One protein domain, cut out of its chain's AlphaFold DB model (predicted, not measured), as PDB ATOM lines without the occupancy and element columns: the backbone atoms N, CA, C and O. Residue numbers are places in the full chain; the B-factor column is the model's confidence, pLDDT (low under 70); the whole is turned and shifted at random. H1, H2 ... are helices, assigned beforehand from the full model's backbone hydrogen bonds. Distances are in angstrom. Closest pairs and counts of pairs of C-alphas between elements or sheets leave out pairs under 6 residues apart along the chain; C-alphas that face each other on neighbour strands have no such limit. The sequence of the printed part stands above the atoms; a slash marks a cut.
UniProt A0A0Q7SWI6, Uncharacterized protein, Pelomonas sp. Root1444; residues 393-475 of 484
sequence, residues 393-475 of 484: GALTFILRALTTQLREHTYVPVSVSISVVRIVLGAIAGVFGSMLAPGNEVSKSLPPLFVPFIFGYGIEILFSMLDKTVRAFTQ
ATOM      1  N   GLY A 393     113.957  98.091  77.978       97.12
ATOM      2  CA  GLY A 393     113.307  99.401  78.048       97.12
ATOM      3  C   GLY A 393     113.986 100.331  79.055       97.12
ATOM      4  O   GLY A 393     114.355 101.456  78.708       97.12
ATOM      5  N   ALA A 394     114.246  99.843  80.271       96.94
ATOM      6  CA  ALA A 394     114.934 100.608  81.312       96.94
ATOM      7  C   ALA A 394     116.378 100.977  80.928       96.94
ATOM      8  O   ALA A 394     116.799 102.119  81.123       96.94
ATOM      9  N   LEU A 395     117.132 100.047  80.331       95.38
ATOM     10  CA  LEU A 395     118.483 100.310  79.825       95.38
ATOM     11  C   LEU A 395     118.472 101.352  78.704       95.38
ATOM     12  O   LEU A 395     119.309 102.252  78.696       95.38
ATOM     13  N   THR A 396     117.493 101.286  77.800       96.12
ATOM     14  CA  THR A 396     117.320 102.275  76.725       96.12
ATOM     15  C   THR A 396     117.046 103.667  77.296       96.12
ATOM     16  O   THR A 396     117.643 104.646  76.844       96.12
ATOM     17  N   PHE A 397     116.195 103.766  78.321       95.75
ATOM     18  CA  PHE A 397     115.956 105.023  79.031       95.75
ATOM     19  C   PHE A 397     117.245 105.571  79.656       95.75
ATOM     20  O   PHE A 397     117.570 106.742  79.465       95.75
ATOM     21  N   ILE A 398     118.003 104.728  80.369       93.25
ATOM     22  CA  ILE A 398     119.263 105.121  81.020       93.25
ATOM     23  C   ILE A 398     120.267 105.617  79.977       93.25
ATOM     24  O   ILE A 398     120.814 106.705  80.130       93.25
ATOM     25  N   LEU A 399     120.467 104.879  78.883       92.81
ATOM     26  CA  LEU A 399     121.374 105.276  77.804       92.81
ATOM     27  C   LEU A 399     120.957 106.604  77.165       92.81
ATOM     28  O   LEU A 399     121.808 107.461  76.916       92.81
ATOM     29  N   ARG A 400     119.653 106.811  76.943       94.25
ATOM     30  CA  ARG A 400     119.125 108.081  76.434       94.25
ATOM     31  C   ARG A 400     119.392 109.224  77.412       94.25
ATOM     32  O   ARG A 400     119.892 110.261  76.989       94.25
ATOM     33  N   ALA A 401     119.102 109.034  78.698       91.19
ATOM     34  CA  ALA A 401     119.334 110.039  79.732       91.19
ATOM     35  C   ALA A 401     120.823 110.401  79.846       91.19
ATOM     36  O   ALA A 401     121.166 111.580  79.858       91.19
ATOM     37  N   LEU A 402     121.704 109.398  79.832       88.75
ATOM     38  CA  LEU A 402     123.155 109.586  79.837       88.75
ATOM     39  C   LEU A 402     123.633 110.336  78.590       88.75
ATOM     40  O   LEU A 402     124.451 111.241  78.701       88.75
ATOM     41  N   THR A 403     123.093 110.012  77.413       88.56
ATOM     42  CA  THR A 403     123.425 110.711  76.161       88.56
ATOM     43  C   THR A 403     123.011 112.180  76.220       88.56
ATOM     44  O   THR A 403     123.787 113.051  75.830       88.56
ATOM     45  N   THR A 404     121.818 112.473  76.746       89.81
ATOM     46  CA  THR A 404     121.357 113.851  76.955       89.81
ATOM     47  C   THR A 404     122.248 114.584  77.957       89.81
ATOM     48  O   THR A 404     122.735 115.662  77.640       89.81
ATOM     49  N   GLN A 405     122.551 113.980  79.110       85.81
ATOM     50  CA  GLN A 405     123.423 114.578  80.129       85.81
ATOM     51  C   GLN A 405     124.847 114.826  79.620       85.81
ATOM     52  O   GLN A 405     125.448 115.853  79.927       85.81
ATOM     53  N   LEU A 406     125.394 113.912  78.816       83.44
ATOM     54  CA  LEU A 406     126.702 114.082  78.183       83.44
ATOM     55  C   LEU A 406     126.682 115.222  77.162       83.44
ATOM     56  O   LEU A 406     127.593 116.046  77.164       83.44
ATOM     57  N   ARG A 407     125.638 115.298  76.327       83.12
ATOM     58  CA  ARG A 407     125.465 116.378  75.344       83.12
ATOM     59  C   ARG A 407     125.284 117.736  76.015       83.12
ATOM     60  O   ARG A 407     125.754 118.745  75.499       83.12
ATOM     61  N   GLU A 408     124.585 117.759  77.141       85.00
ATOM     62  CA  GLU A 408     124.334 118.970  77.912       85.00
ATOM     63  C   GLU A 408     125.480 119.319  78.856       85.00
ATOM     64  O   GLU A 408     125.450 120.412  79.400       85.00
ATOM     65  N   HIS A 409     126.488 118.452  79.013       79.69
ATOM     66  CA  HIS A 409     127.576 118.556  79.995       79.69
ATOM     67  C   HIS A 409     127.116 118.585  81.461       79.69
ATOM     68  O   HIS A 409     127.837 119.083  82.317       79.69
ATOM     69  N   THR A 410     125.937 118.032  81.749       79.75
ATOM     70  CA  THR A 410     125.335 117.908  83.089       79.75
ATOM     71  C   THR A 410     125.549 116.520  83.699       79.75
ATOM     72  O   THR A 410     124.902 116.153  84.679       79.75
ATOM     73  N   TYR A 411     126.449 115.717  83.121       79.06
ATOM     74  CA  TYR A 411     126.758 114.390  83.634       79.06
ATOM     75  C   TYR A 411     127.377 114.481  85.030       79.06
ATOM     76  O   TYR A 411     128.423 115.105  85.238       79.06
ATOM     77  N   VAL A 412     126.726 113.823  85.983       75.44
ATOM     78  CA  VAL A 412     127.212 113.652  87.347       75.44
ATOM     79  C   VAL A 412     127.202 112.146  87.634       75.44
ATOM     80  O   VAL A 412     126.142 111.527  87.542       75.44
ATOM     81  N   PRO A 413     128.337 111.527  88.008       68.12
ATOM     82  CA  PRO A 413     128.451 110.072  88.190       68.12
ATOM     83  C   PRO A 413     127.681 109.505  89.408       68.12
ATOM     84  O   PRO A 413     127.882 108.358  89.800       68.12
ATOM     85  N   VAL A 414     126.788 110.279  90.026       55.34
ATOM     86  CA  VAL A 414     126.351 110.111  91.423       55.34
ATOM     87  C   VAL A 414     125.231 109.087  91.652       55.34
ATOM     88  O   VAL A 414     124.766 108.953  92.775       55.34
ATOM     89  N   SER A 415     124.819 108.249  90.694       66.81
ATOM     90  CA  SER A 415     123.941 107.132  91.101       66.81
ATOM     91  C   SER A 415     123.908 105.920  90.178       66.81
ATOM     92  O   SER A 415     122.906 105.586  89.538       66.81
ATOM     93  N   VAL A 416     124.983 105.136  90.243       77.38
ATOM     94  CA  VAL A 416     124.912 103.711  89.883       77.38
ATOM     95  C   VAL A 416     123.738 103.032  90.613       77.38
ATOM     96  O   VAL A 416     123.009 102.249  90.011       77.38
ATOM     97  N   SER A 417     123.472 103.413  91.870       82.88
ATOM     98  CA  SER A 417     122.349 102.915  92.676       82.88
ATOM     99  C   SER A 417     120.973 103.165  92.044       82.88
ATOM    100  O   SER A 417     120.176 102.235  91.946       82.88
ATOM    101  N   ILE A 418     120.694 104.380  91.557       88.81
ATOM    102  CA  ILE A 418     119.409 104.712  90.909       88.81
ATOM    103  C   ILE A 418     119.254 103.933  89.602       88.81
ATOM    104  O   ILE A 418     118.163 103.451  89.298       88.81
ATOM    105  N   SER A 419     120.341 103.756  88.850       90.25
ATOM    106  CA  SER A 419     120.324 102.967  87.613       90.25
ATOM    107  C   SER A 419     119.991 101.497  87.884       90.25
ATOM    108  O   SER A 419     119.154 100.925  87.188       90.25
ATOM    109  N   VAL A 420     120.575 100.899  88.929       91.00
ATOM    110  CA  VAL A 420     120.271  99.520  89.350       91.00
ATOM    111  C   VAL A 420     118.810  99.378  89.772       91.00
ATOM    112  O   VAL A 420     118.123  98.480  89.288       91.00
ATOM    113  N   VAL A 421     118.309 100.286  90.616       93.50
ATOM    114  CA  VAL A 421     116.899 100.281  91.037       93.50
ATOM    115  C   VAL A 421     115.981 100.387  89.820       93.50
ATOM    116  O   VAL A 421     115.049  99.598  89.688       93.50
ATOM    117  N   ARG A 422     116.275 101.288  88.875       94.62
ATOM    118  CA  ARG A 422     115.478 101.438  87.652       94.62
ATOM    119  C   ARG A 422     115.486 100.175  86.786       94.62
ATOM    120  O   ARG A 422     114.445  99.840  86.234       94.62
ATOM    121  N   ILE A 423     116.610  99.464  86.680       95.00
ATOM    122  CA  ILE A 423     116.688  98.194  85.937       95.00
ATOM    123  C   ILE A 423     115.785  97.129  86.574       95.00
ATOM    124  O   ILE A 423     115.001  96.499  85.866       95.00
ATOM    125  N   VAL A 424     115.856  96.957  87.899       95.88
ATOM    126  CA  VAL A 424     115.022  95.985  88.631       95.88
ATOM    127  C   VAL A 424     113.542  96.327  88.487       95.88
ATOM    128  O   VAL A 424     112.727  95.465  88.163       95.88
ATOM    129  N   LEU A 425     113.192  97.599  88.676       96.06
ATOM    130  CA  LEU A 425     111.820  98.058  88.521       96.06
ATOM    131  C   LEU A 425     111.345  97.890  87.065       96.06
ATOM    132  O   LEU A 425     110.212  97.476  86.847       96.06
ATOM    133  N   GLY A 426     112.208  98.138  86.074       96.75
ATOM    134  CA  GLY A 426     111.918  97.918  84.655       96.75
ATOM    135  C   GLY A 426     111.596  96.462  84.338       96.75
ATOM    136  O   GLY A 426     110.646  96.184  83.611       96.75
ATOM    137  N   ALA A 427     112.337  95.531  84.942       97.12
ATOM    138  CA  ALA A 427     112.090  94.095  84.841       97.12
ATOM    139  C   ALA A 427     110.689  93.728  85.362       97.12
ATOM    140  O   ALA A 427     109.921  93.049  84.680       97.12
ATOM    141  N   ILE A 428     110.338  94.240  86.547       96.44
ATOM    142  CA  ILE A 428     109.029  94.039  87.182       96.44
ATOM    143  C   ILE A 428     107.915  94.648  86.318       96.44
ATOM    144  O   ILE A 428     106.928  93.978  86.017       96.44
ATOM    145  N   ALA A 429     108.089  95.893  85.867       96.06
ATOM    146  CA  ALA A 429     107.137  96.595  85.010       96.06
ATOM    147  C   ALA A 429     106.901  95.861  83.682       96.06
ATOM    148  O   ALA A 429     105.770  95.825  83.205       96.06
ATOM    149  N   GLY A 430     107.934  95.231  83.115       95.75
ATOM    150  CA  GLY A 430     107.815  94.390  81.926       95.75
ATOM    151  C   GLY A 430     106.872  93.202  82.135       95.75
ATOM    152  O   GLY A 430     105.951  93.006  81.342       95.75
ATOM    153  N   VAL A 431     107.045  92.456  83.233       95.44
ATOM    154  CA  VAL A 431     106.162  91.329  83.596       95.44
ATOM    155  C   VAL A 431     104.721  91.803  83.798       95.44
ATOM    156  O   VAL A 431     103.801  91.234  83.209       95.44
ATOM    157  N   PHE A 432     104.514  92.884  84.557       93.69
ATOM    158  CA  PHE A 432     103.181  93.470  84.741       93.69
ATOM    159  C   PHE A 432     102.557  93.931  83.418       93.69
ATOM    160  O   PHE A 432     101.381  93.672  83.171       93.69
ATOM    161  N   GLY A 433     103.341  94.559  82.540       92.00
ATOM    162  CA  GLY A 433     102.889  94.981  81.215       92.00
ATOM    163  C   GLY A 433     102.396  93.808  80.365       92.00
ATOM    164  O   GLY A 433     101.370  93.926  79.699       92.00
ATOM    165  N   SER A 434     103.066  92.652  80.437       91.94
ATOM    166  CA  SER A 434     102.618  91.438  79.742       91.94
ATOM    167  C   SER A 434     101.312  90.876  80.306       91.94
ATOM    168  O   SER A 434     100.492  90.373  79.542       91.94
ATOM    169  N   MET A 435     101.091  90.967  81.621       91.00
ATOM    170  CA  MET A 435      99.848  90.505  82.256       91.00
ATOM    171  C   MET A 435      98.638  91.385  81.925       91.00
ATOM    172  O   MET A 435      97.515  90.894  81.931       91.00
ATOM    173  N   LEU A 436      98.859  92.669  81.627       87.62
ATOM    174  CA  LEU A 436      97.805  93.630  81.273       87.62
ATOM    175  C   LEU A 436      97.462  93.644  79.773       87.62
ATOM    176  O   LEU A 436      96.481  94.267  79.366       87.62
ATOM    177  N   ALA A 437      98.264  92.975  78.941       82.31
ATOM    178  CA  ALA A 437      98.085  92.938  77.494       82.31
ATOM    179  C   ALA A 437      96.909  92.082  76.950       82.31
ATOM    180  O   ALA A 437      96.414  92.432  75.867       82.31
ATOM    181  N   PRO A 438      96.438  90.984  77.589       70.75
ATOM    182  CA  PRO A 438      95.464  90.105  76.954       70.75
ATOM    183  C   PRO A 438      94.055  90.719  76.951       70.75
ATOM    184  O   PRO A 438      93.462  90.955  77.997       70.75
ATOM    185  N   GLY A 439      93.505  90.928  75.748       65.69
ATOM    186  CA  GLY A 439      92.070  91.167  75.530       65.69
ATOM    187  C   GLY A 439      91.627  92.612  75.280       65.69
ATOM    188  O   GLY A 439      90.452  92.827  74.996       65.69
ATOM    189  N   ASN A 440      92.524  93.599  75.321       62.81
ATOM    190  CA  ASN A 440      92.156  94.994  75.056       62.81
ATOM    191  C   ASN A 440      92.216  95.310  73.550       62.81
ATOM    192  O   ASN A 440      93.214  95.041  72.894       62.81
ATOM    193  N   GLU A 441      91.184  95.948  72.986       77.25
ATOM    194  CA  GLU A 441      91.146  96.350  71.561       77.25
ATOM    195  C   GLU A 441      92.381  97.169  71.129       77.25
ATOM    196  O   GLU A 441      92.848  97.063  69.997       77.25
ATOM    197  N   VAL A 442      92.976  97.927  72.056       71.50
ATOM    198  CA  VAL A 442      94.190  98.723  71.821       71.50
ATOM    199  C   VAL A 442      95.422  97.842  71.558       71.50
ATOM    200  O   VAL A 442      96.258  98.200  70.723       71.50
ATOM    201  N   SER A 443      95.525  96.663  72.190       68.19
ATOM    202  CA  SER A 443      96.656  95.742  71.989       68.19
ATOM    203  C   SER A 443      96.581  94.961  70.677       68.19
ATOM    204  O   SER A 443      97.578  94.366  70.284       68.19
ATOM    205  N   LYS A 444      95.469  95.029  69.928       78.88
ATOM    206  CA  LYS A 444      95.399  94.453  68.573       78.88
ATOM    207  C   LYS A 444      96.254  95.213  67.554       78.88
ATOM    208  O   LYS A 444      96.635  94.640  66.539       78.88
ATOM    209  N   SER A 445      96.549  96.491  67.812       85.62
ATOM    210  CA  SER A 445      97.328  97.345  66.900       85.62
ATOM    211  C   SER A 445      98.841  97.303  67.138       85.62
ATOM    212  O   SER A 445      99.611  97.677  66.255       85.62
ATOM    213  N   LEU A 446      99.277  96.844  68.315       86.06
ATOM    214  CA  LEU A 446     100.685  96.804  68.699       86.06
ATOM    215  C   LEU A 446     101.160  95.354  68.833       86.06
ATOM    216  O   LEU A 446     100.432  94.529  69.385       86.06
ATOM    217  N   PRO A 447     102.392  95.024  68.403       87.25
ATOM    218  CA  PRO A 447     102.983  93.725  68.700       87.25
ATOM    219  C   PRO A 447     102.939  93.473  70.219       87.25
ATOM    220  O   PRO A 447     103.407  94.335  70.968       87.25
ATOM    221  N   PRO A 448     102.435  92.323  70.708       86.12
ATOM    222  CA  PRO A 448     102.282  92.064  72.146       86.12
ATOM    223  C   PRO A 448     103.573  92.259  72.956       86.12
ATOM    224  O   PRO A 448     103.551  92.735  74.088       86.12
ATOM    225  N   LEU A 449     104.720  91.972  72.334       89.06
ATOM    226  CA  LEU A 449     106.055  92.136  72.916       89.06
ATOM    227  C   LEU A 449     106.466  93.607  73.113       89.06
ATOM    228  O   LEU A 449     107.389  93.901  73.866       89.06
ATOM    229  N   PHE A 450     105.793  94.556  72.467       93.31
ATOM    230  CA  PHE A 450     106.120  95.972  72.599       93.31
ATOM    231  C   PHE A 450     105.648  96.559  73.938       93.31
ATOM    232  O   PHE A 450     106.278  97.476  74.466       93.31
ATOM    233  N   VAL A 451     104.582  96.005  74.527       94.06
ATOM    234  CA  VAL A 451     104.002  96.509  75.782       94.06
ATOM    235  C   VAL A 451     104.989  96.397  76.958       94.06
ATOM    236  O   VAL A 451     105.258  97.431  77.574       94.06
ATOM    237  N   PRO A 452     105.616  95.235  77.248       95.50
ATOM    238  CA  PRO A 452     106.627  95.129  78.306       95.50
ATOM    239  C   PRO A 452     107.790  96.117  78.152       95.50
ATOM    240  O   PRO A 452     108.244  96.707  79.134       95.50
ATOM    241  N   PHE A 453     108.246  96.336  76.915       96.88
ATOM    242  CA  PHE A 453     109.312  97.291  76.617       96.88
ATOM    243  C   PHE A 453     108.907  98.729  76.963       96.88
ATOM    244  O   PHE A 453     109.661  99.430  77.639       96.88
ATOM    245  N   ILE A 454     107.708  99.165  76.547       96.00
ATOM    246  CA  ILE A 454     107.198 100.506  76.871       96.00
ATOM    247  C   ILE A 454     107.085 100.689  78.384       96.00
ATOM    248  O   ILE A 454     107.490 101.727  78.896       96.00
ATOM    249  N   PHE A 455     106.556  99.696  79.102       95.69
ATOM    250  CA  PHE A 455     106.403  99.767  80.556       95.69
ATOM    251  C   PHE A 455     107.757  99.888  81.265       95.69
ATOM    252  O   PHE A 455     107.902 100.702  82.177       95.69
ATOM    253  N   GLY A 456     108.768  99.141  80.809       96.50
ATOM    254  CA  GLY A 456     110.135  99.266  81.314       96.50
ATOM    255  C   GLY A 456     110.782 100.620  80.999       96.50
ATOM    256  O   GLY A 456     111.455 101.198  81.851       96.50
ATOM    257  N   TYR A 457     110.552 101.158  79.798       97.38
ATOM    258  CA  TYR A 457     111.053 102.475  79.383       97.38
ATOM    259  C   TYR A 457     110.364 103.629  80.134       97.38
ATOM    260  O   TYR A 457     111.014 104.584  80.554       97.38
ATOM    261  N   GLY A 458     109.046 103.539  80.309       96.00
ATOM    262  CA  GLY A 458     108.171 104.561  80.888       96.00
ATOM    263  C   GLY A 458     107.892 104.376  82.378       96.00
ATOM    264  O   GLY A 458     106.821 104.757  82.848       96.00
ATOM    265  N   ILE A 459     108.819 103.784  83.129       96.06
ATOM    266  CA  ILE A 459     108.540 103.331  84.493       96.06
ATOM    267  C   ILE A 459     108.120 104.434  85.474       96.06
ATOM    268  O   ILE A 459     107.302 104.210  86.361       96.06
ATOM    269  N   GLU A 460     108.623 105.653  85.297       93.81
ATOM    270  CA  GLU A 460     108.223 106.801  86.121       93.81
ATOM    271  C   GLU A 460     106.761 107.189  85.898       93.81
ATOM    272  O   GLU A 460     106.054 107.558  86.838       93.81
ATOM    273  N   ILE A 461     106.292 107.069  84.653       93.25
ATOM    274  CA  ILE A 461     104.898 107.324  84.291       93.25
ATOM    275  C   ILE A 461     104.017 106.251  84.932       93.25
ATOM    276  O   ILE A 461     102.983 106.584  85.507       93.25
ATOM    277  N   LEU A 462     104.459 104.989  84.906       91.12
ATOM    278  CA  LEU A 462     103.756 103.880  85.547       91.12
ATOM    279  C   LEU A 462     103.596 104.103  87.058       91.12
ATOM    280  O   LEU A 462     102.482 104.003  87.569       91.12
ATOM    281  N   PHE A 463     104.669 104.465  87.768       91.38
ATOM    282  CA  PHE A 463     104.579 104.772  89.201       91.38
ATOM    283  C   PHE A 463     103.711 105.991  89.482       91.38
ATOM    284  O   PHE A 463     102.869 105.947  90.372       91.38
ATOM    285  N   SER A 464     103.814 107.036  88.661       93.81
ATOM    286  CA  SER A 464     102.943 108.208  88.783       93.81
ATOM    287  C   SER A 464     101.461 107.851  88.607       93.81
ATOM    288  O   SER A 464     100.598 108.459  89.238       93.81
ATOM    289  N   MET A 465     101.138 106.876  87.750       91.06
ATOM    290  CA  MET A 465      99.775 106.364  87.578       91.06
ATOM    291  C   MET A 465      99.327 105.499  88.763       91.06
ATOM    292  O   MET A 465      98.201 105.666  89.237       91.06
ATOM    293  N   LEU A 466     100.194 104.618  89.273       90.69
ATOM    294  CA  LEU A 466      99.913 103.802  90.458       90.69
ATOM    295  C   LEU A 466      99.679 104.677  91.691       90.69
ATOM    296  O   LEU A 466      98.670 104.506  92.366       90.69
ATOM    297  N   ASP A 467     100.523 105.681  91.923       93.06
ATOM    298  CA  ASP A 467     100.379 106.621  93.036       93.06
ATOM    299  C   ASP A 467      99.064 107.398  92.955       93.06
ATOM    300  O   ASP A 467      98.371 107.565  93.958       93.06
ATOM    301  N   LYS A 468      98.677 107.857  91.758       94.44
ATOM    302  CA  LYS A 468      97.378 108.513  91.542       94.44
ATOM    303  C   LYS A 468      96.212 107.573  91.836       94.44
ATOM    304  O   LYS A 468      95.247 107.993  92.466       94.44
ATOM    305  N   THR A 469      96.318 106.315  91.417       92.75
ATOM    306  CA  THR A 469      95.294 105.290  91.657       92.75
ATOM    307  C   THR A 469      95.167 104.994  93.152       92.75
ATOM    308  O   THR A 469      94.072 105.044  93.700       92.75
ATOM    309  N   VAL A 470      96.289 104.786  93.847       94.38
ATOM    310  CA  VAL A 470      96.315 104.571  95.301       94.38
ATOM    311  C   VAL A 470      95.736 105.778  96.036       94.38
ATOM    312  O   VAL A 470      94.932 105.599  96.947       94.38
ATOM    313  N   ARG A 471      96.065 107.011  95.628       94.44
ATOM    314  CA  ARG A 471      95.483 108.228  96.222       94.44
ATOM    315  C   ARG A 471      93.974 108.320  96.010       94.44
ATOM    316  O   ARG A 471      93.278 108.715  96.935       94.44
ATOM    317  N   ALA A 472      93.471 107.925  94.842       94.62
ATOM    318  CA  ALA A 472      92.036 107.928  94.562       94.62
ATOM    319  C   ALA A 472      91.252 106.970  95.477       94.62
ATOM    320  O   ALA A 472      90.124 107.279  95.840       94.62
ATOM    321  N   PHE A 473      91.850 105.844  95.884       94.50
ATOM    322  CA  PHE A 473      91.207 104.884  96.794       94.50
ATOM    323  C   PHE A 473      91.488 105.133  98.280       94.50
ATOM    324  O   PHE A 473      90.709 104.704  99.124       94.50
ATOM    325  N   THR A 474      92.602 105.787  98.618       93.69
ATOM    326  CA  THR A 474      92.995 106.025 100.018       93.69
ATOM    327  C   THR A 474      92.524 107.359 100.571       93.69
ATOM    328  O   THR A 474      92.537 107.509 101.787       93.69
ATOM    329  N   GLN A 475      92.112 108.322  99.740       84.75
ATOM    330  CA  GLN A 475      91.518 109.557 100.249       84.75
ATOM    331  C   GLN A 475      90.123 109.252 100.812       84.75
ATOM    332  O   GLN A 475      89.213 108.971 100.028       84.75
TER     333      GLN A 475
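This is residues 393 to 475 of the 484 residues of an uncharacterized protein of Pelomonas sp. Root1444 (UniProt A0A0Q7SWI6). A long helix, H2, runs along the longest axis; H1 begins beside its middle and splays away from it as an open V, H4 packs side by side with its second half, and H5 leaves from beside its middle as an arm, whose residues 464 to 474 stick out together with residue 475 after it. Short H3 sits beyond the last residue of H2, where the chain turns back toward H4. The printed part has 83 residues, with five named helices in the order H1, H2, H3, H4, H5 and no named strand; the class is all helix. The whole is loose, with a radius of gyration of the C-alphas of 15.2 A, and flat, with spans of 44 by 37 by 20 A.

H1 is residues 393 to 408, 22.5 A from first to last C-alpha, beginning at C-alpha 393 (113.307, 99.401, 78.048). H2, residues 416 to 436, is the longest helix, 30.2 A; its C-alpha 416 is at (124.912, 103.711, 89.883). H3 is residues 441 to 444, and H4 is residues 450 to 457. H5, residues 459 to 474, is 22.1 A long and ends at C-alpha 474 (92.995, 106.025, 100.018).

H2 is the hub, touching H1, H4 and H5. H1 and H2 form a helical hairpin, two successive helices running opposite ways, at a steep tilt of 41 degrees. H1 touches H2 with residues 393 to 398 alone; the closest C-alphas are those of Ala 394 and Gly 426, 5.2 A apart. H4 touches residues 425 to 434 of H2 at a shallow tilt of 27 degrees, opposite ways, and the closest C-alphas, of Gly 430 and Pro 452, are 3.9 A apart. H4 also touches H1, residues 393 to 397 alone, at a steep tilt of 47 degrees; the C-alphas of Gly 393 and Tyr 457 come closest, at 4.0 A. H5 touches H2 with residue 459 alone, at a steep tilt of 67 degrees, only just short of about perpendicular; the closest C-alphas, of Gly 426 and Ile 459, are 6.4 A apart. The helix packing is mostly crossed: of these four touching pairs, 1 is at a shallow tilt. H4 and H5 are close but not clearly touching and about perpendicular, at 86 degrees. H3 touches no helix; it is only just apart from H4, with the closest C-alphas 8.3 A apart. In H1, H2, H4 and H5 every O i to N i+4 pair is within hydrogen-bond range; H3 is too short for such a pair.

The two farthest C-alphas, of His 409 and Gly 439, are 45.1 A apart. Residues 404 to 409, of which 404 to 408 belong to H1, and residues 464 to 475, of which 464 to 474 belong to H5, stand free; the body without them spans 43 by 19 by 16 A. The printed part has no cut and no long link. The mean pLDDT of the printed part is 88.6, and residues 413 to 415, 439 to 440 and 443 are under 70.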